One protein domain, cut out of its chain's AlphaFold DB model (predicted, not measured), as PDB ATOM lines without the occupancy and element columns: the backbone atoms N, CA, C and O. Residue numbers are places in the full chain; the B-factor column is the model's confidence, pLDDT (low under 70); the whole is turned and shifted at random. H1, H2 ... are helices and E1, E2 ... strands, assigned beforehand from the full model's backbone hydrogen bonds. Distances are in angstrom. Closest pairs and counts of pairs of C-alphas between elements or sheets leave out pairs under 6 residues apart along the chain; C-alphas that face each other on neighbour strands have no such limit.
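This is residues 78 to 226 of the 266 residues of the protein "Sideroflexin-5 (inferred by orthology to a C. elegans protein)" of Nippostrongylus brasiliensis (UniProt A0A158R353). The model is a rod of helices that lie mostly aligned: H3, the longest, runs side by side with H2 and H5, H1 packs on H2, and H7 packs on H5. At one end of the rod H3 turns back into the short H4; the other end is a small hairpin of the strands E1 and E2, with the short H6 before it. The printed part has 149 residues, with seven named helices and two named strands in the order H1 H2 H3 H4 H5 H6 E1 E2 H7; the two-stranded sheet is antiparallel and the class is mostly helix. The whole is loose, with a radius of gyration of the C-alphas of 18.4 A and spans of 61 by 30 by 24 A.

E1 is residues 194 to 197 and E2 residues 203 to 207. H3, residues 126 to 153, is 40.1 A long, from C-alpha 126 at (-42.880, -35.579, 27.940) to C-alpha 153 at (-6.115, -38.334, 12.203). H2, residues 96 to 116, is 30.3 A long, and H5, residues 170 to 185, is 22.0 A long. H7, residues 208 to 224, is 24.3 A long and ends with C-alpha 224 at (-23.612, -18.048, 21.917). H1 is residues 78 to 89, H4 residues 159 to 168 and H6 residues 187 to 192.

E1 and E2 form an antiparallel hairpin, with N 196 and O 205 2.8 A apart and N 204 and O 196 2.8 A apart, within hydrogen-bond range. The closest C-alphas of E1 and H7 are those of Ile 194 and Ala 211, 5.2 A apart. H7 touches H6 with residues 208 to 215 alone, closest at the C-alphas of Leu 190 and Ala 211, 5.7 A. H7 touches H5 at a shallow tilt of 24 degrees, opposite ways, closest at the C-alphas of Ser 175 and Ala 223, 4.3 A. H2, H3 and H5 are an up-and-down bundle, each running against the one before it. H3 touches H5 at a shallow tilt of 23 degrees, closest at the C-alphas of Ala 136 and Ala 177, 4.2 A. H2 and H3, a helical hairpin, touch at a shallow tilt of 24 degrees, closest at the C-alphas of Leu 100 and Cys 141, 5.7 A. H2 and H5 only just touch, with 3 pairs of C-alphas within 8 A, the closest those of Gln 107 and Ala 177, 7.7 A. H1 touches H2, closest at the C-alphas of Thr 85 and Asn 106, 5.5 A. H4 touches residues 148 to 152 of H3, closest at the C-alphas of Ile 151 and Gln 162, 6.3 A. H1 and H7 are apart. Every O i to N i+4 pair is within hydrogen-bond range in H2, H3, H5, H6 and H7, against 6 of 8 in H1 and 5 of 6 in H4.

The two C-alphas farthest apart, those of Thr 155 and Gly 200, are 63.4 A apart. The printed part has no cut and no long link. Its mean pLDDT is 84.4; residues 92 to 93 and 120 to 123 are under 70.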
ATOM      1  N   PHE A  78     -27.543 -24.598  38.764       71.81
ATOM      2  CA  PHE A  78     -27.072 -24.744  37.386       71.81
ATOM      3  C   PHE A  78     -25.577 -24.431  37.216       71.81
ATOM      4  O   PHE A  78     -24.832 -25.208  36.627       71.81
ATOM      5  N   VAL A  79     -25.114 -23.316  37.787       72.25
ATOM      6  CA  VAL A  79     -23.707 -22.895  37.699       72.25
ATOM      7  C   VAL A  79     -22.766 -23.803  38.507       72.25
ATOM      8  O   VAL A  79     -21.816 -24.317  37.917       72.25
ATOM      9  N   PRO A  80     -22.973 -24.043  39.820       72.88
ATOM     10  CA  PRO A  80     -22.037 -24.850  40.606       72.88
ATOM     11  C   PRO A  80     -21.981 -26.320  40.171       72.88
ATOM     12  O   PRO A  80     -20.900 -26.904  40.165       72.88
ATOM     13  N   PHE A  81     -23.106 -26.922  39.775       71.75
ATOM     14  CA  PHE A  81     -23.125 -28.316  39.323       71.75
ATOM     15  C   PHE A  81     -22.723 -28.451  37.846       71.75
ATOM     16  O   PHE A  81     -21.988 -29.376  37.503       71.75
ATOM     17  N   GLY A  82     -23.106 -27.500  36.987       76.94
ATOM     18  CA  GLY A  82     -22.646 -27.437  35.596       76.94
ATOM     19  C   GLY A  82     -21.145 -27.154  35.466       76.94
ATOM     20  O   GLY A  82     -20.504 -27.596  34.518       76.94
ATOM     21  N   TRP A  83     -20.524 -26.493  36.445       78.25
ATOM     22  CA  TRP A  83     -19.068 -26.322  36.468       78.25
ATOM     23  C   TRP A  83     -18.320 -27.666  36.500       78.25
ATOM     24  O   TRP A  83     -17.290 -27.826  35.844       78.25
ATOM     25  N   ILE A  84     -18.856 -28.672  37.199       82.25
ATOM     26  CA  ILE A  84     -18.256 -30.013  37.266       82.25
ATOM     27  C   ILE A  84     -18.247 -30.665  35.878       82.25
ATOM     28  O   ILE A  84     -17.229 -31.209  35.453       82.25
ATOM     29  N   THR A  85     -19.345 -30.566  35.126       81.88
ATOM     30  CA  THR A  85     -19.409 -31.133  33.772       81.88
ATOM     31  C   THR A  85     -18.489 -30.386  32.809       81.88
ATOM     32  O   THR A  85     -17.787 -31.013  32.016       81.88
ATOM     33  N   VAL A  86     -18.425 -29.055  32.910       79.94
ATOM     34  CA  VAL A  86     -17.538 -28.210  32.096       79.94
ATOM     35  C   VAL A  86     -16.065 -28.518  32.345       79.94
ATOM     36  O   VAL A  86     -15.313 -28.708  31.390       79.94
ATOM     37  N   THR A  87     -15.644 -28.623  33.605       80.88
ATOM     38  CA  THR A  87     -14.257 -28.987  33.940       80.88
ATOM     39  C   THR A  87     -13.888 -30.374  33.418       80.88
ATOM     40  O   THR A  87     -12.803 -30.541  32.864       80.88
ATOM     41  N   GLY A  88     -14.810 -31.339  33.492       82.31
ATOM     42  CA  GLY A  88     -14.643 -32.664  32.896       82.31
ATOM     43  C   GLY A  88     -14.446 -32.635  31.375       82.31
ATOM     44  O   GLY A  88     -13.561 -33.313  30.850       82.31
ATOM     45  N   MET A  89     -15.207 -31.799  30.659       81.06
ATOM     46  CA  MET A  89     -15.054 -31.611  29.207       81.06
ATOM     47  C   MET A  89     -13.724 -30.947  28.809       81.06
ATOM     48  O   MET A  89     -13.281 -31.118  27.675       81.06
ATOM     49  N   LEU A  90     -13.096 -30.198  29.718       79.00
ATOM     50  CA  LEU A  90     -11.844 -29.465  29.484       79.00
ATOM     51  C   LEU A  90     -10.591 -30.218  29.960       79.00
ATOM     52  O   LEU A  90      -9.487 -29.667  29.893       79.00
ATOM     53  N   LEU A  91     -10.736 -31.462  30.431       80.25
ATOM     54  CA  LEU A  91      -9.603 -32.288  30.851       80.25
ATOM     55  C   LEU A  91      -8.572 -32.430  29.715       80.25
ATOM     56  O   LEU A  91      -8.952 -32.636  28.561       80.25
ATOM     57  N   PRO A  92      -7.262 -32.341  30.010       68.75
ATOM     58  CA  PRO A  92      -6.224 -32.520  29.004       68.75
ATOM     59  C   PRO A  92      -6.154 -33.986  28.560       68.75
ATOM     60  O   PRO A  92      -6.169 -34.888  29.393       68.75
ATOM     61  N   ASN A  93      -6.023 -34.227  27.251       69.88
ATOM     62  CA  ASN A  93      -5.944 -35.574  26.667       69.88
ATOM     63  C   ASN A  93      -7.067 -36.530  27.115       69.88
ATOM     64  O   ASN A  93      -6.783 -37.638  27.581       69.88
ATOM     65  N   PRO A  94      -8.350 -36.161  26.961       73.62
ATOM     66  CA  PRO A  94      -9.418 -37.056  27.354       73.62
ATOM     67  C   PRO A  94      -9.420 -38.286  26.438       73.62
ATOM     68  O   PRO A  94      -9.241 -38.206  25.212       73.62
ATOM     69  N   SER A  95      -9.641 -39.454  27.040       79.12
ATOM     70  CA  SER A  95      -9.960 -40.649  26.268       79.12
ATOM     71  C   SER A  95     -11.286 -40.436  25.525       79.12
ATOM     72  O   SER A  95     -12.128 -39.633  25.936       79.12
ATOM     73  N   TRP A  96     -11.485 -41.157  24.424       80.19
ATOM     74  CA  TRP A  96     -12.735 -41.101  23.659       80.19
ATOM     75  C   TRP A  96     -13.986 -41.347  24.525       80.19
ATOM     76  O   TRP A  96     -14.906 -40.530  24.474       80.19
ATOM     77  N   PRO A  97     -14.018 -42.392  25.377       84.62
ATOM     78  CA  PRO A  97     -15.123 -42.609  26.308       84.62
ATOM     79  C   PRO A  97     -15.299 -41.476  27.323       84.62
ATOM     80  O   PRO A  97     -16.424 -41.060  27.578       84.62
ATOM     81  N   THR A  98     -14.202 -40.938  27.868       85.62
ATOM     82  CA  THR A  98     -14.247 -39.821  28.829       85.62
ATOM     83  C   THR A  98     -14.908 -38.591  28.211       85.62
ATOM     84  O   THR A  98     -15.766 -37.970  28.831       85.62
ATOM     85  N   LEU A  99     -14.553 -38.263  26.969       82.81
ATOM     86  CA  LEU A  99     -15.119 -37.127  26.251       82.81
ATOM     87  C   LEU A  99     -16.633 -37.282  26.023       82.81
ATOM     88  O   LEU A  99     -17.394 -36.341  26.247       82.81
ATOM     89  N   LEU A 100     -17.070 -38.470  25.594       87.19
ATOM     90  CA  LEU A 100     -18.488 -38.765  25.367       87.19
ATOM     91  C   LEU A 100     -19.285 -38.757  26.672       87.19
ATOM     92  O   LEU A 100     -20.379 -38.202  26.715       87.19
ATOM     93  N   PHE A 101     -18.717 -39.311  27.743       90.12
ATOM     94  CA  PHE A 101     -19.326 -39.310  29.067       90.12
ATOM     95  C   PHE A 101     -19.599 -37.889  29.569       90.12
ATOM     96  O   PHE A 101     -20.711 -37.596  30.001       90.12
ATOM     97  N   TRP A 102     -18.621 -36.986  29.460       88.25
ATOM     98  CA  TRP A 102     -18.798 -35.606  29.914       88.25
ATOM     99  C   TRP A 102     -19.785 -34.817  29.055       88.25
ATOM    100  O   TRP A 102     -20.577 -34.048  29.599       88.25
ATOM    101  N   GLN A 103     -19.812 -35.049  27.738       88.25
ATOM    102  CA  GLN A 103     -20.830 -34.460  26.861       88.25
ATOM    103  C   GLN A 103     -22.235 -34.956  27.206       88.25
ATOM    104  O   GLN A 103     -23.164 -34.160  27.351       88.25
ATOM    105  N   TRP A 104     -22.386 -36.265  27.397       90.75
ATOM    106  CA  TRP A 104     -23.644 -36.870  27.807       90.75
ATOM    107  C   TRP A 104     -24.109 -36.348  29.172       90.75
ATOM    108  O   TRP A 104     -25.271 -35.961  29.316       90.75
ATOM    109  N   MET A 105     -23.211 -36.264  30.154       88.44
ATOM    110  CA  MET A 105     -23.524 -35.743  31.484       88.44
ATOM    111  C   MET A 105     -23.953 -34.274  31.425       88.44
ATOM    112  O   MET A 105     -24.933 -33.899  32.066       88.44
ATOM    113  N   ASN A 106     -23.273 -33.457  30.617       88.00
ATOM    114  CA  ASN A 106     -23.632 -32.058  30.411       88.00
ATOM    115  C   ASN A 106     -25.049 -31.910  29.824       88.00
ATOM    116  O   ASN A 106     -25.858 -31.143  30.345       88.00
ATOM    117  N   GLN A 107     -25.391 -32.686  28.789       88.69
ATOM    118  CA  GLN A 107     -26.740 -32.650  28.209       88.69
ATOM    119  C   GLN A 107     -27.806 -33.229  29.144       88.69
ATOM    120  O   GLN A 107     -28.921 -32.714  29.191       88.69
ATOM    121  N   SER A 108     -27.461 -34.248  29.933       88.00
ATOM    122  CA  SER A 108     -28.351 -34.828  30.945       88.00
ATOM    123  C   SER A 108     -28.685 -33.809  32.030       88.00
ATOM    124  O   SER A 108     -29.850 -33.621  32.366       88.00
ATOM    125  N   HIS A 109     -27.678 -33.084  32.524       84.94
ATOM    126  CA  HIS A 109     -27.877 -32.014  33.495       84.94
ATOM    127  C   HIS A 109     -28.786 -30.909  32.936       84.94
ATOM    128  O   HIS A 109     -29.772 -30.547  33.579       84.94
ATOM    129  N   ASN A 110     -28.521 -30.445  31.709       85.75
ATOM    130  CA  ASN A 110     -29.358 -29.448  31.033       85.75
ATOM    131  C   ASN A 110     -30.807 -29.930  30.857       85.75
ATOM    132  O   ASN A 110     -31.742 -29.165  31.084       85.75
ATOM    133  N   ALA A 111     -31.018 -31.200  30.497       84.75
ATOM    134  CA  ALA A 111     -32.352 -31.776  30.348       84.75
ATOM    135  C   ALA A 111     -33.102 -31.863  31.686       84.75
ATOM    136  O   ALA A 111     -34.276 -31.495  31.750       84.75
ATOM    137  N   CYS A 112     -32.435 -32.285  32.762       83.50
ATOM    138  CA  CYS A 112     -33.032 -32.330  34.094       83.50
ATOM    139  C   CYS A 112     -33.384 -30.932  34.615       83.50
ATOM    140  O   CYS A 112     -34.469 -30.749  35.162       83.50
ATOM    141  N   VAL A 113     -32.515 -29.936  34.410       81.12
ATOM    142  CA  VAL A 113     -32.793 -28.533  34.760       81.12
ATOM    143  C   VAL A 113     -33.980 -28.009  33.949       81.12
ATOM    144  O   VAL A 113     -34.905 -27.440  34.526       81.12
ATOM    145  N   ASN A 114     -34.020 -28.256  32.638       83.44
ATOM    146  CA  ASN A 114     -35.141 -27.839  31.791       83.44
ATOM    147  C   ASN A 114     -36.464 -28.502  32.201       83.44
ATOM    148  O   ASN A 114     -37.500 -27.844  32.204       83.44
ATOM    149  N   TYR A 115     -36.442 -29.784  32.572       81.25
ATOM    150  CA  TYR A 115     -37.627 -30.498  33.045       81.25
ATOM    151  C   TYR A 115     -38.087 -30.004  34.423       81.25
ATOM    152  O   TYR A 115     -39.281 -29.829  34.650       81.25
ATOM    153  N   ALA A 116     -37.148 -29.756  35.337       77.19
ATOM    154  CA  ALA A 116     -37.443 -29.329  36.700       77.19
ATOM    155  C   ALA A 116     -37.894 -27.865  36.809       77.19
ATOM    156  O   ALA A 116     -38.518 -27.515  37.803       77.19
ATOM    157  N   ASN A 117     -37.585 -27.024  35.815       75.50
ATOM    158  CA  ASN A 117     -38.004 -25.617  35.740       75.50
ATOM    159  C   ASN A 117     -38.976 -25.372  34.571       75.50
ATOM    160  O   ASN A 117     -39.028 -24.272  34.014       75.50
ATOM    161  N   ARG A 118     -39.692 -26.413  34.135       76.19
ATOM    162  CA  ARG A 118     -40.659 -26.314  33.039       76.19
ATOM    163  C   ARG A 118     -41.837 -25.432  33.436       76.19
ATOM    164  O   ARG A 118     -42.331 -25.527  34.550       76.19
ATOM    165  N   ASN A 119     -42.357 -24.650  32.499       71.25
ATOM    166  CA  ASN A 119     -43.571 -23.884  32.751       71.25
ATOM    167  C   ASN A 119     -44.756 -24.846  32.966       71.25
ATOM    168  O   ASN A 119     -45.119 -25.587  32.052       71.25
ATOM    169  N   ALA A 120     -45.350 -24.859  34.161       67.44
ATOM    170  CA  ALA A 120     -46.461 -25.760  34.469       67.44
ATOM    171  C   ALA A 120     -47.805 -25.229  33.945       67.44
ATOM    172  O   ALA A 120     -48.763 -25.990  33.844       67.44
ATOM    173  N   THR A 121     -47.870 -23.948  33.564       63.78
ATOM    174  CA  THR A 121     -49.078 -23.333  32.982       63.78
ATOM    175  C   THR A 121     -49.294 -23.699  31.511       63.78
ATOM    176  O   THR A 121     -50.420 -23.644  31.026       63.78
ATOM    177  N   GLN A 122     -48.241 -24.127  30.803       66.31
ATOM    178  CA  GLN A 122     -48.323 -24.638  29.432       66.31
ATOM    179  C   GLN A 122     -47.711 -26.044  29.347       66.31
ATOM    180  O   GLN A 122     -46.535 -26.193  28.998       66.31
ATOM    181  N   PRO A 123     -48.485 -27.094  29.680       69.06
ATOM    182  CA  PRO A 123     -47.972 -28.453  29.724       69.06
ATOM    183  C   PRO A 123     -47.559 -28.925  28.325       69.06
ATOM    184  O   PRO A 123     -48.374 -29.048  27.414       69.06
ATOM    185  N   GLN A 124     -46.268 -29.210  28.169       74.56
ATOM    186  CA  GLN A 124     -45.714 -29.862  26.983       74.56
ATOM    187  C   GLN A 124     -45.621 -31.375  27.219       74.56
ATOM    188  O   GLN A 124     -45.285 -31.798  28.332       74.56
ATOM    189  N   PRO A 125     -45.873 -32.208  26.194       82.56
ATOM    190  CA  PRO A 125     -45.779 -33.649  26.339       82.56
ATOM    191  C   PRO A 125     -44.338 -34.066  26.647       82.56
ATOM    192  O   PRO A 125     -43.372 -33.518  26.113       82.56
ATOM    193  N   LEU A 126     -44.189 -35.077  27.507       83.50
ATOM    194  CA  LEU A 126     -42.880 -35.579  27.940       83.50
ATOM    195  C   LEU A 126     -42.026 -36.071  26.753       83.50
ATOM    196  O   LEU A 126     -40.801 -35.958  26.780       83.50
ATOM    197  N   SER A 127     -42.670 -36.523  25.674       83.94
ATOM    198  CA  SER A 127     -42.022 -36.896  24.413       83.94
ATOM    199  C   SER A 127     -41.242 -35.745  23.765       83.94
ATOM    200  O   SER A 127     -40.187 -35.992  23.180       83.94
ATOM    201  N   THR A 128     -41.683 -34.490  23.906       85.50
ATOM    202  CA  THR A 128     -40.944 -33.318  23.406       85.50
ATOM    203  C   THR A 128     -39.630 -33.139  24.163       85.50
ATOM    204  O   THR A 128     -38.587 -32.931  23.551       85.50
ATOM    205  N   TYR A 129     -39.642 -33.313  25.487       86.38
ATOM    206  CA  TYR A 129     -38.425 -33.234  26.299       86.38
ATOM    207  C   TYR A 129     -37.461 -34.381  25.990       86.38
ATOM    208  O   TYR A 129     -36.266 -34.146  25.822       86.38
ATOM    209  N   LEU A 130     -37.974 -35.611  25.877       88.25
ATOM    210  CA  LEU A 130     -37.157 -36.781  25.543       88.25
ATOM    211  C   LEU A 130     -36.546 -36.673  24.147       88.25
ATOM    212  O   LEU A 130     -35.361 -36.949  23.983       88.25
ATOM    213  N   SER A 131     -37.323 -36.245  23.151       87.44
ATOM    214  CA  SER A 131     -36.819 -36.048  21.788       87.44
ATOM    215  C   SER A 131     -35.791 -34.918  21.721       87.44
ATOM    216  O   SER A 131     -34.738 -35.098  21.114       87.44
ATOM    217  N   ALA A 132     -36.030 -33.794  22.406       89.38
ATOM    218  CA  ALA A 132     -35.068 -32.699  22.496       89.38
ATOM    219  C   ALA A 132     -33.776 -33.104  23.223       89.38
ATOM    220  O   ALA A 132     -32.693 -32.656  22.848       89.38
ATOM    221  N   TYR A 133     -33.870 -33.950  24.251       91.00
ATOM    222  CA  TYR A 133     -32.714 -34.513  24.946       91.00
ATOM    223  C   TYR A 133     -31.940 -35.494  24.059       91.00
ATOM    224  O   TYR A 133     -30.725 -35.358  23.929       91.00
ATOM    225  N   ALA A 134     -32.626 -36.426  23.394       92.12
ATOM    226  CA  ALA A 134     -31.999 -37.367  22.471       92.12
ATOM    227  C   ALA A 134     -31.278 -36.632  21.331       92.12
ATOM    228  O   ALA A 134     -30.105 -36.893  21.079       92.12
ATOM    229  N   ALA A 135     -31.931 -35.641  20.712       91.75
ATOM    230  CA  ALA A 135     -31.325 -34.808  19.676       91.75
ATOM    231  C   ALA A 135     -30.074 -34.070  20.184       91.75
ATOM    232  O   ALA A 135     -29.050 -34.047  19.499       91.75
ATOM    233  N   ALA A 136     -30.130 -33.507  21.396       90.94
ATOM    234  CA  ALA A 136     -29.003 -32.802  21.998       90.94
ATOM    235  C   ALA A 136     -27.821 -33.735  22.310       90.94
ATOM    236  O   ALA A 136     -26.684 -33.405  21.977       90.94
ATOM    237  N   VAL A 137     -28.072 -34.904  22.910       91.88
ATOM    238  CA  VAL A 137     -27.031 -35.899  23.225       91.88
ATOM    239  C   VAL A 137     -26.390 -36.428  21.952       91.88
ATOM    240  O   VAL A 137     -25.165 -36.440  21.855       91.88
ATOM    241  N   THR A 138     -27.192 -36.825  20.962       92.50
ATOM    242  CA  THR A 138     -26.676 -37.320  19.685       92.50
ATOM    243  C   THR A 138     -25.816 -36.258  19.014       92.50
ATOM    244  O   THR A 138     -24.683 -36.548  18.649       92.50
ATOM    245  N   ALA A 139     -26.280 -35.009  18.933       92.56
ATOM    246  CA  ALA A 139     -25.503 -33.930  18.331       92.56
ATOM    247  C   ALA A 139     -24.196 -33.635  19.082       92.56
ATOM    248  O   ALA A 139     -23.139 -33.536  18.456       92.56
ATOM    249  N   ALA A 140     -24.248 -33.539  20.415       91.50
ATOM    250  CA  ALA A 140     -23.068 -33.300  21.243       91.50
ATOM    251  C   ALA A 140     -22.031 -34.414  21.057       91.50
ATOM    252  O   ALA A 140     -20.866 -34.142  20.765       91.50
ATOM    253  N   CYS A 141     -22.460 -35.672  21.177       90.44
ATOM    254  CA  CYS A 141     -21.598 -36.837  21.035       90.44
ATOM    255  C   CYS A 141     -21.033 -36.955  19.617       90.44
ATOM    256  O   CYS A 141     -19.833 -37.162  19.479       90.44
ATOM    257  N   SER A 142     -21.846 -36.760  18.574       92.38
ATOM    258  CA  SER A 142     -21.409 -36.833  17.176       92.38
ATOM    259  C   SER A 142     -20.381 -35.760  16.819       92.38
ATOM    260  O   SER A 142     -19.367 -36.087  16.207       92.38
ATOM    261  N   ILE A 143     -20.591 -34.500  17.219       91.25
ATOM    262  CA  ILE A 143     -19.615 -33.428  16.962       91.25
ATOM    263  C   ILE A 143     -18.336 -33.658  17.758       91.25
ATOM    264  O   ILE A 143     -17.242 -33.569  17.207       91.25
ATOM    265  N   SER A 144     -18.464 -33.992  19.041       88.56
ATOM    266  CA  SER A 144     -17.316 -34.216  19.914       88.56
ATOM    267  C   SER A 144     -16.450 -35.380  19.418       88.56
ATOM    268  O   SER A 144     -15.227 -35.256  19.301       88.56
ATOM    269  N   ALA A 145     -17.095 -36.480  19.023       87.81
ATOM    270  CA  ALA A 145     -16.484 -37.626  18.368       87.81
ATOM    271  C   ALA A 145     -15.820 -37.247  17.038       87.81
ATOM    272  O   ALA A 145     -14.620 -37.449  16.851       87.81
ATOM    273  N   GLY A 146     -16.594 -36.682  16.110       89.69
ATOM    274  CA  GLY A 146     -16.143 -36.377  14.757       89.69
ATOM    275  C   GLY A 146     -14.964 -35.412  14.748       89.69
ATOM    276  O   GLY A 146     -13.951 -35.675  14.104       89.69
ATOM    277  N   LEU A 147     -15.038 -34.338  15.532       86.75
ATOM    278  CA  LEU A 147     -13.977 -33.339  15.589       86.75
ATOM    279  C   LEU A 147     -12.712 -33.906  16.251       86.75
ATOM    280  O   LEU A 147     -11.611 -33.709  15.743       86.75
ATOM    281  N   THR A 148     -12.855 -34.707  17.312       85.31
ATOM    282  CA  THR A 148     -11.717 -35.393  17.953       85.31
ATOM    283  C   THR A 148     -11.065 -36.422  17.031       85.31
ATOM    284  O   THR A 148      -9.836 -36.525  17.004       85.31
ATOM    285  N   TYR A 149     -11.856 -37.166  16.250       86.69
ATOM    286  CA  TYR A 149     -11.353 -38.093  15.235       86.69
ATOM    287  C   TYR A 149     -10.505 -37.359  14.193       86.69
ATOM    288  O   TYR A 149      -9.371 -37.756  13.930       86.69
ATOM    289  N   LEU A 150     -11.033 -36.262  13.641       87.00
ATOM    290  CA  LEU A 150     -10.359 -35.468  12.613       87.00
ATOM    291  C   LEU A 150      -9.045 -34.865  13.125       87.00
ATOM    292  O   LEU A 150      -8.036 -34.925  12.423       87.00
ATOM    293  N   ILE A 151      -9.020 -34.359  14.363       84.69
ATOM    294  CA  ILE A 151      -7.799 -33.810  14.973       84.69
ATOM    295  C   ILE A 151      -6.739 -34.903  15.157       84.69
ATOM    296  O   ILE A 151      -5.579 -34.682  14.825       84.69
ATOM    297  N   LYS A 152      -7.123 -36.087  15.659       80.44
ATOM    298  CA  LYS A 152      -6.184 -37.202  15.888       80.44
ATOM    299  C   LYS A 152      -5.676 -37.829  14.589       80.44
ATOM    300  O   LYS A 152      -4.547 -38.304  14.552       80.44
ATOM    301  N   LYS A 153      -6.495 -37.834  13.533       84.38
ATOM    302  CA  LYS A 153      -6.115 -38.334  12.203       84.38
ATOM    303  C   LYS A 153      -5.193 -37.368  11.455       84.38
ATOM    304  O   LYS A 153      -4.444 -37.801  10.585       84.38
ATOM    305  N   SER A 154      -5.241 -36.073  11.771       78.94
ATOM    306  CA  SER A 154      -4.388 -35.073  11.130       78.94
ATOM    307  C   SER A 154      -2.922 -35.263  11.533       78.94
ATOM    308  O   SER A 154      -2.513 -34.921  12.641       78.94
ATOM    309  N   THR A 155      -2.112 -35.780  10.609       70.75
ATOM    310  CA  THR A 155      -0.651 -35.913  10.752       70.75
ATOM    311  C   THR A 155       0.092 -34.593  10.537       70.75
ATOM    312  O   THR A 155       1.278 -34.496  10.831       70.75
ATOM    313  N   THR A 156      -0.601 -33.566  10.045       75.88
ATOM    314  CA  THR A 156      -0.029 -32.263   9.680       75.88
ATOM    315  C   THR A 156       0.168 -31.337  10.885       75.88
ATOM    316  O   THR A 156       0.923 -30.372  10.798       75.88
ATOM    317  N   MET A 157      -0.502 -31.590  12.016       76.88
ATOM    318  CA  MET A 157      -0.475 -30.689  13.176       76.88
ATOM    319  C   MET A 157       0.536 -31.128  14.250       76.88
ATOM    320  O   MET A 157       0.542 -32.296  14.642       76.88
ATOM    321  N   PRO A 158       1.317 -30.194  14.828       81.62
ATOM    322  CA  PRO A 158       2.111 -30.457  16.025       81.62
ATOM    323  C   PRO A 158       1.235 -30.927  17.194       81.62
ATOM    324  O   PRO A 158       0.118 -30.433  17.373       81.62
ATOM    325  N   LYS A 159       1.760 -31.813  18.056       77.56
ATOM    326  CA  LYS A 159       1.033 -32.323  19.241       77.56
ATOM    327  C   LYS A 159       0.514 -31.195  20.141       77.56
ATOM    328  O   LYS A 159      -0.603 -31.273  20.638       77.56
ATOM    329  N   THR A 160       1.276 -30.116  20.295       76.88
ATOM    330  CA  THR A 160       0.858 -28.932  21.062       76.88
ATOM    331  C   THR A 160      -0.363 -28.250  20.442       76.88
ATOM    332  O   THR A 160      -1.305 -27.913  21.153       76.88
ATOM    333  N   THR A 161      -0.398 -28.103  19.116       79.25
ATOM    334  CA  THR A 161      -1.545 -27.528  18.398       79.25
ATOM    335  C   THR A 161      -2.767 -28.436  18.494       79.25
ATOM    336  O   THR A 161      -3.860 -27.946  18.757       79.25
ATOM    337  N   GLN A 162      -2.598 -29.758  18.377       78.88
ATOM    338  CA  GLN A 162      -3.695 -30.717  18.557       78.88
ATOM    339  C   GLN A 162      -4.325 -30.615  19.953       78.88
ATOM    340  O   GLN A 162      -5.548 -30.629  20.070       78.88
ATOM    341  N   LEU A 163      -3.510 -30.464  21.003       76.56
ATOM    342  CA  LEU A 163      -3.989 -30.262  22.376       76.56
ATOM    343  C   LEU A 163      -4.774 -28.958  22.530       76.56
ATOM    344  O   LEU A 163      -5.821 -28.942  23.174       76.56
ATOM    345  N   ILE A 164      -4.278 -27.871  21.936       79.00
ATOM    346  CA  ILE A 164      -4.949 -26.571  21.968       79.00
ATOM    347  C   ILE A 164      -6.298 -26.671  21.255       79.00
ATOM    348  O   ILE A 164      -7.313 -26.317  21.843       79.00
ATOM    349  N   VAL A 165      -6.339 -27.226  20.041       80.19
ATOM    350  CA  VAL A 165      -7.576 -27.377  19.259       80.19
ATOM    351  C   VAL A 165      -8.577 -28.305  19.963       80.19
ATOM    352  O   VAL A 165      -9.767 -28.001  19.989       80.19
ATOM    353  N   GLN A 166      -8.116 -29.382  20.611       79.25
ATOM    354  CA  GLN A 166      -8.980 -30.279  21.393       79.25
ATOM    355  C   GLN A 166      -9.694 -29.569  22.549       79.25
ATOM    356  O   GLN A 166     -10.848 -29.887  22.824       79.25
ATOM    357  N   ARG A 167      -9.069 -28.564  23.179       79.31
ATOM    358  CA  ARG A 167      -9.713 -27.764  24.238       79.31
ATOM    359  C   ARG A 167     -10.894 -26.935  23.729       79.31
ATOM    360  O   ARG A 167     -11.763 -26.592  24.524       79.31
ATOM    361  N   PHE A 168     -10.960 -26.646  22.428       82.56
ATOM    362  CA  PHE A 168     -12.084 -25.929  21.822       82.56
ATOM    363  C   PHE A 168     -13.185 -26.859  21.306       82.56
ATOM    364  O   PHE A 168     -14.267 -26.370  21.020       82.56
ATOM    365  N   VAL A 169     -12.976 -28.181  21.224       84.50
ATOM    366  CA  VAL A 169     -13.996 -29.149  20.759       84.50
ATOM    367  C   VAL A 169     -15.311 -29.096  21.558       84.50
ATOM    368  O   VAL A 169     -16.376 -29.211  20.942       84.50
ATOM    369  N   PRO A 170     -15.307 -28.879  22.890       85.50
ATOM    370  CA  PRO A 170     -16.547 -28.768  23.653       85.50
ATOM    371  C   PRO A 170     -17.448 -27.599  23.239       85.50
ATOM    372  O   PRO A 170     -18.662 -27.701  23.420       85.50
ATOM    373  N   LEU A 171     -16.896 -26.519  22.668       87.25
ATOM    374  CA  LEU A 171     -17.655 -25.340  22.231       87.25
ATOM    375  C   LEU A 171     -18.669 -25.670  21.123       87.25
ATOM    376  O   LEU A 171     -19.866 -25.578  21.393       87.25
ATOM    377  N   PRO A 172     -18.258 -26.096  19.908       89.38
ATOM    378  CA  PRO A 172     -19.196 -26.392  18.833       89.38
ATOM    379  C   PRO A 172     -20.149 -27.534  19.203       89.38
ATOM    380  O   PRO A 172     -21.322 -27.478  18.839       89.38
ATOM    381  N   ALA A 173     -19.689 -28.532  19.970       88.88
ATOM    382  CA  ALA A 173     -20.543 -29.618  20.449       88.88
ATOM    383  C   ALA A 173     -21.671 -29.102  21.362       88.88
ATOM    384  O   ALA A 173     -22.842 -29.414  21.140       88.88
ATOM    385  N   THR A 174     -21.338 -28.269  22.353       87.12
ATOM    386  CA  THR A 174     -22.313 -27.727  23.312       87.12
ATOM    387  C   THR A 174     -23.239 -26.703  22.656       87.12
ATOM    388  O   THR A 174     -24.447 -26.747  22.885       87.12
ATOM    389  N   SER A 175     -22.710 -25.818  21.807       90.75
ATOM    390  CA  SER A 175     -23.502 -24.821  21.076       90.75
ATOM    391  C   SER A 175     -24.510 -25.473  20.130       90.75
ATOM    392  O   SER A 175     -25.675 -25.066  20.113       90.75
ATOM    393  N   LEU A 176     -24.109 -26.511  19.385       91.62
ATOM    394  CA  LEU A 176     -25.024 -27.224  18.491       91.62
ATOM    395  C   LEU A 176     -26.101 -27.977  19.275       91.62
ATOM    396  O   LEU A 176     -27.280 -27.885  18.943       91.62
ATOM    397  N   ALA A 177     -25.717 -28.684  20.337       91.12
ATOM    398  CA  ALA A 177     -26.662 -29.419  21.170       91.12
ATOM    399  C   ALA A 177     -27.687 -28.494  21.848       91.12
ATOM    400  O   ALA A 177     -28.880 -28.783  21.830       91.12
ATOM    401  N   SER A 178     -27.240 -27.347  22.368       89.94
ATOM    402  CA  SER A 178     -28.100 -26.301  22.943       89.94
ATOM    403  C   SER A 178     -29.074 -25.724  21.904       89.94
ATOM    404  O   SER A 178     -30.263 -25.536  22.179       89.94
ATOM    405  N   SER A 179     -28.593 -25.515  20.674       91.19
ATOM    406  CA  SER A 179     -29.408 -25.036  19.552       91.19
ATOM    407  C   SER A 179     -30.480 -26.049  19.151       91.19
ATOM    408  O   SER A 179     -31.653 -25.701  19.043       91.19
ATOM    409  N   LEU A 180     -30.104 -27.318  18.984       90.06
ATOM    410  CA  LEU A 180     -31.040 -28.382  18.624       90.06
ATOM    411  C   LEU A 180     -32.049 -28.652  19.734       90.06
ATOM    412  O   LEU A 180     -33.232 -28.807  19.446       90.06
ATOM    413  N   ASN A 181     -31.623 -28.614  21.000       91.19
ATOM    414  CA  ASN A 181     -32.542 -28.694  22.129       91.19
ATOM    415  C   ASN A 181     -33.605 -27.586  22.056       91.19
ATOM    416  O   ASN A 181     -34.792 -27.872  22.177       91.19
ATOM    417  N   CYS A 182     -33.196 -26.340  21.787       88.00
ATOM    418  CA  CYS A 182     -34.109 -25.206  21.617       88.00
ATOM    419  C   CYS A 182     -35.121 -25.431  20.490       88.00
ATOM    420  O   CYS A 182     -36.324 -25.259  20.696       88.00
ATOM    421  N   ILE A 183     -34.630 -25.834  19.316       89.62
ATOM    422  CA  ILE A 183     -35.456 -26.063  18.130       89.62
ATOM    423  C   ILE A 183     -36.463 -27.186  18.389       89.62
ATOM    424  O   ILE A 183     -37.641 -27.018  18.091       89.62
ATOM    425  N   CYS A 184     -36.031 -28.306  18.974       88.94
ATOM    426  CA  CYS A 184     -36.914 -29.426  19.296       88.94
ATOM    427  C   CYS A 184     -37.973 -29.035  20.334       88.94
ATOM    428  O   CYS A 184     -39.149 -29.336  20.149       88.94
ATOM    429  N   MET A 185     -37.579 -28.311  21.386       85.81
ATOM    430  CA  MET A 185     -38.505 -27.838  22.419       85.81
ATOM    431  C   MET A 185     -39.568 -26.884  21.864       85.81
ATOM    432  O   MET A 185     -40.713 -26.925  22.303       85.81
ATOM    433  N   ARG A 186     -39.206 -26.046  20.888       87.00
ATOM    434  CA  ARG A 186     -40.096 -25.041  20.279       87.00
ATOM    435  C   ARG A 186     -40.607 -25.453  18.899       87.00
ATOM    436  O   ARG A 186     -41.110 -24.629  18.137       87.00
ATOM    437  N   TRP A 187     -40.513 -26.740  18.568       86.88
ATOM    438  CA  TRP A 187     -40.907 -27.254  17.257       86.88
ATOM    439  C   TRP A 187     -42.396 -27.049  16.980       86.88
ATOM    440  O   TRP A 187     -42.794 -26.778  15.846       86.88
ATOM    441  N   ASN A 188     -43.225 -27.140  18.023       84.69
ATOM    442  CA  ASN A 188     -44.655 -26.904  17.889       84.69
ATOM    443  C   ASN A 188     -44.954 -25.441  17.532       84.69
ATOM    444  O   ASN A 188     -45.731 -25.205  16.615       84.69
ATOM    445  N   GLU A 189     -44.262 -24.476  18.150       85.50
ATOM    446  CA  GLU A 189     -44.406 -23.044  17.839       85.50
ATOM    447  C   GLU A 189     -44.097 -22.749  16.365       85.50
ATOM    448  O   GLU A 189     -44.799 -21.971  15.724       85.50
ATOM    449  N   LEU A 190     -43.097 -23.422  15.783       87.50
ATOM    450  CA  LEU A 190     -42.784 -23.302  14.355       87.50
ATOM    451  C   LEU A 190     -43.902 -23.846  13.448       87.50
ATOM    452  O   LEU A 190     -44.079 -23.359  12.330       87.50
ATOM    453  N   ARG A 191     -44.659 -24.852  13.905       86.31
ATOM    454  CA  ARG A 191     -45.756 -25.468  13.140       86.31
ATOM    455  C   ARG A 191     -47.072 -24.705  13.280       86.31
ATOM    456  O   ARG A 191     -47.734 -24.461  12.264       86.31
ATOM    457  N   THR A 192     -47.454 -24.355  14.506       86.25
ATOM    458  CA  THR A 192     -48.743 -23.728  14.838       86.25
ATOM    459  C   THR A 192     -48.697 -22.205  14.758       86.25
ATOM    460  O   THR A 192     -49.700 -21.592  14.410       86.25
ATOM    461  N   GLY A 193     -47.532 -21.599  14.988       85.62
ATOM    462  CA  GLY A 193     -47.381 -20.159  15.188       85.62
ATOM    463  C   GLY A 193     -47.467 -19.770  16.664       85.62
ATOM    464  O   GLY A 193     -47.804 -20.597  17.513       85.62
ATOM    465  N   ILE A 194     -47.144 -18.506  16.950       87.88
ATOM    466  CA  ILE A 194     -47.250 -17.892  18.283       87.88
ATOM    467  C   ILE A 194     -48.298 -16.780  18.277       87.88
ATOM    468  O   ILE A 194     -48.507 -16.140  17.242       87.88
ATOM    469  N   ASP A 195     -48.917 -16.536  19.429       88.25
ATOM    470  CA  ASP A 195     -49.871 -15.442  19.616       88.25
ATOM    471  C   ASP A 195     -49.166 -14.084  19.547       88.25
ATOM    472  O   ASP A 195     -48.153 -13.846  20.211       88.25
ATOM    473  N   VAL A 196     -49.713 -13.184  18.735       87.06
ATOM    474  CA  VAL A 196     -49.254 -11.804  18.592       87.06
ATOM    475  C   VAL A 196     -50.178 -10.905  19.399       87.06
ATOM    476  O   VAL A 196     -51.395 -10.912  19.210       87.06
ATOM    477  N   TYR A 197     -49.583 -10.122  20.290       86.44
ATOM    478  CA  TYR A 197     -50.295  -9.242  21.206       86.44
ATOM    479  C   TYR A 197     -50.223  -7.793  20.725       86.44
ATOM    480  O   TYR A 197     -49.176  -7.318  20.282       86.44
ATOM    481  N   GLU A 198     -51.334  -7.075  20.843       91.50
ATOM    482  CA  GLU A 198     -51.368  -5.623  20.703       91.50
ATOM    483  C   GLU A 198     -50.788  -4.949  21.959       91.50
ATOM    484  O   GLU A 198     -50.699  -5.563  23.023       91.50
ATOM    485  N   LYS A 199     -50.452  -3.653  21.885       83.19
ATOM    486  CA  LYS A 199     -49.963  -2.865  23.037       83.19
ATOM    487  C   LYS A 199     -50.901  -2.895  24.258       83.19
ATOM    488  O   LYS A 199     -50.439  -2.664  25.368       83.19
ATOM    489  N   GLY A 200     -52.188  -3.193  24.062       77.06
ATOM    490  CA  GLY A 200     -53.182  -3.364  25.129       77.06
ATOM    491  C   GLY A 200     -53.266  -4.773  25.734       77.06
ATOM    492  O   GLY A 200     -54.164  -5.025  26.529       77.06
ATOM    493  N   GLY A 201     -52.393  -5.712  25.345       81.75
ATOM    494  CA  GLY A 201     -52.380  -7.086  25.867       81.75
ATOM    495  C   GLY A 201     -53.438  -8.021  25.267       81.75
ATOM    496  O   GLY A 201     -53.544  -9.173  25.681       81.75
ATOM    497  N   LYS A 202     -54.207  -7.561  24.273       85.44
ATOM    498  CA  LYS A 202     -55.175  -8.385  23.538       85.44
ATOM    499  C   LYS A 202     -54.475  -9.163  22.419       85.44
ATOM    500  O   LYS A 202     -53.657  -8.597  21.695       85.44
ATOM    501  N   VAL A 203     -54.814 -10.442  22.262       87.00
ATOM    502  CA  VAL A 203     -54.320 -11.281  21.157       87.00
ATOM    503  C   VAL A 203     -54.986 -10.843  19.851       87.00
ATOM    504  O   VAL A 203     -56.212 -10.851  19.741       87.00
ATOM    505  N   VAL A 204     -54.172 -10.452  18.871       85.88
ATOM    506  CA  VAL A 204     -54.608 -10.011  17.534       85.88
ATOM    507  C   VAL A 204     -54.712 -11.199  16.574       85.88
ATOM    508  O   VAL A 204     -55.551 -11.207  15.680       85.88
ATOM    509  N   GLY A 205     -53.881 -12.224  16.774       87.69
ATOM    510  CA  GLY A 205     -53.899 -13.461  15.995       87.69
ATOM    511  C   GLY A 205     -52.623 -14.283  16.172       87.69
ATOM    512  O   GLY A 205     -51.704 -13.870  16.878       87.69
ATOM    513  N   THR A 206     -52.549 -15.436  15.510       89.00
ATOM    514  CA  THR A 206     -51.379 -16.326  15.523       89.00
ATOM    515  C   THR A 206     -50.504 -16.112  14.288       89.00
ATOM    516  O   THR A 206     -50.991 -16.070  13.159       89.00
ATOM    517  N   SER A 207     -49.186 -15.993  14.476       90.31
ATOM    518  CA  SER A 207     -48.231 -15.792  13.380       90.31
ATOM    519  C   SER A 207     -47.093 -16.806  13.403       90.31
ATOM    520  O   SER A 207     -46.344 -16.930  14.375       90.31
ATOM    521  N   LYS A 208     -46.912 -17.503  12.276       90.69
ATOM    522  CA  LYS A 208     -45.775 -18.412  12.051       90.69
ATOM    523  C   LYS A 208     -44.481 -17.667  11.737       90.69
ATOM    524  O   LYS A 208     -43.402 -18.155  12.057       90.69
ATOM    525  N   VAL A 209     -44.579 -16.480  11.136       91.06
ATOM    526  CA  VAL A 209     -43.407 -15.641  10.842       91.06
ATOM    527  C   VAL A 209     -42.810 -15.117  12.146       91.06
ATOM    528  O   VAL A 209     -41.603 -15.227  12.351       91.06
ATOM    529  N   ALA A 210     -43.664 -14.651  13.064       89.75
ATOM    530  CA  ALA A 210     -43.237 -14.237  14.398       89.75
ATOM    531  C   ALA A 210     -42.628 -15.412  15.181       89.75
ATOM    532  O   ALA A 210     -41.580 -15.255  15.804       89.75
ATOM    533  N   ALA A 211     -43.226 -16.607  15.081       89.88
ATOM    534  CA  ALA A 211     -42.692 -17.815  15.710       89.88
ATOM    535  C   ALA A 211     -41.300 -18.168  15.181       89.88
ATOM    536  O   ALA A 211     -40.384 -18.414  15.963       89.88
ATOM    537  N   LYS A 212     -41.118 -18.142  13.856       91.25
ATOM    538  CA  LYS A 212     -39.823 -18.407  13.226       91.25
ATOM    539  C   LYS A 212     -38.761 -17.433  13.725       91.25
ATOM    540  O   LYS A 212     -37.704 -17.883  14.151       91.25
ATOM    541  N   GLN A 213     -39.062 -16.136  13.736       91.94
ATOM    542  CA  GLN A 213     -38.133 -15.121  14.228       91.94
ATOM    543  C   GLN A 213     -37.782 -15.350  15.706       91.94
ATOM    544  O   GLN A 213     -36.610 -15.472  16.051       91.94
ATOM    545  N   ALA A 214     -38.789 -15.529  16.565       89.69
ATOM    546  CA  ALA A 214     -38.589 -15.740  17.995       89.69
ATOM    547  C   ALA A 214     -37.763 -17.002  18.303       89.69
ATOM    548  O   ALA A 214     -36.914 -16.997  19.203       89.69
ATOM    549  N   VAL A 215     -37.995 -18.094  17.567       91.50
ATOM    550  CA  VAL A 215     -37.241 -19.344  17.720       91.50
ATOM    551  C   VAL A 215     -35.820 -19.203  17.182       91.50
ATOM    552  O   VAL A 215     -34.893 -19.697  17.828       91.50
ATOM    553  N   THR A 216     -35.613 -18.519  16.054       90.88
ATOM    554  CA  THR A 216     -34.273 -18.253  15.513       90.88
ATOM    555  C   THR A 216     -33.454 -17.400  16.476       90.88
ATOM    556  O   THR A 216     -32.355 -17.812  16.839       90.88
ATOM    557  N   ASP A 217     -34.004 -16.297  16.982       90.88
ATOM    558  CA  ASP A 217     -33.306 -15.413  17.924       90.88
ATOM    559  C   ASP A 217     -32.929 -16.153  19.210       90.88
ATOM    560  O   ASP A 217     -31.798 -16.073  19.691       90.88
ATOM    561  N   THR A 218     -33.843 -16.974  19.730       90.38
ATOM    562  CA  THR A 218     -33.574 -17.769  20.937       90.38
ATOM    563  C   THR A 218     -32.525 -18.851  20.687       90.38
ATOM    564  O   THR A 218     -31.672 -19.098  21.538       90.38
ATOM    565  N   THR A 219     -32.568 -19.498  19.522       90.44
ATOM    566  CA  THR A 219     -31.575 -20.500  19.117       90.44
ATOM    567  C   THR A 219     -30.190 -19.871  18.980       90.44
ATOM    568  O   THR A 219     -29.224 -20.441  19.481       90.44
ATOM    569  N   LEU A 220     -30.090 -18.676  18.389       89.88
ATOM    570  CA  LEU A 220     -28.831 -17.937  18.287       89.88
ATOM    571  C   LEU A 220     -28.271 -17.623  19.674       89.88
ATOM    572  O   LEU A 220     -27.136 -17.990  19.968       89.88
ATOM    573  N   VAL A 221     -29.078 -17.046  20.569       90.56
ATOM    574  CA  VAL A 221     -28.650 -16.776  21.952       90.56
ATOM    575  C   VAL A 221     -28.161 -18.056  22.639       90.56
ATOM    576  O   VAL A 221     -27.114 -18.054  23.284       90.56
ATOM    577  N   ARG A 222     -28.860 -19.180  22.446       88.50
ATOM    578  CA  ARG A 222     -28.473 -20.490  22.993       88.50
ATOM    579  C   ARG A 222     -27.195 -21.078  22.396       88.50
ATOM    580  O   ARG A 222     -26.529 -21.848  23.090       88.50
ATOM    581  N   ALA A 223     -26.842 -20.714  21.167       88.19
ATOM    582  CA  ALA A 223     -25.574 -21.078  20.544       88.19
ATOM    583  C   ALA A 223     -24.402 -20.252  21.099       88.19
ATOM    584  O   ALA A 223     -23.303 -20.785  21.258       88.19
ATOM    585  N   PHE A 224     -24.636 -18.973  21.420       88.00
ATOM    586  CA  PHE A 224     -23.612 -18.048  21.917       88.00
ATOM    587  C   PHE A 224     -23.376 -18.136  23.429       88.00
ATOM    588  O   PHE A 224     -22.261 -17.901  23.886       88.00
ATOM    589  N   LEU A 225     -24.386 -18.512  24.216       86.25
ATOM    590  CA  LEU A 225     -24.300 -18.568  25.681       86.25
ATOM    591  C   LEU A 225     -23.146 -19.447  26.216       86.25
ATOM    592  O   LEU A 225     -22.478 -19.022  27.161       86.25
ATOM    593  N   PRO A 226     -22.830 -20.618  25.625       83.38
ATOM    594  CA  PRO A 226     -21.703 -21.441  26.067       83.38
ATOM    595  C   PRO A 226     -20.324 -20.833  25.776       83.38
ATOM    596  O   PRO A 226     -19.345 -21.260  26.385       83.38
TER     597      PRO A 226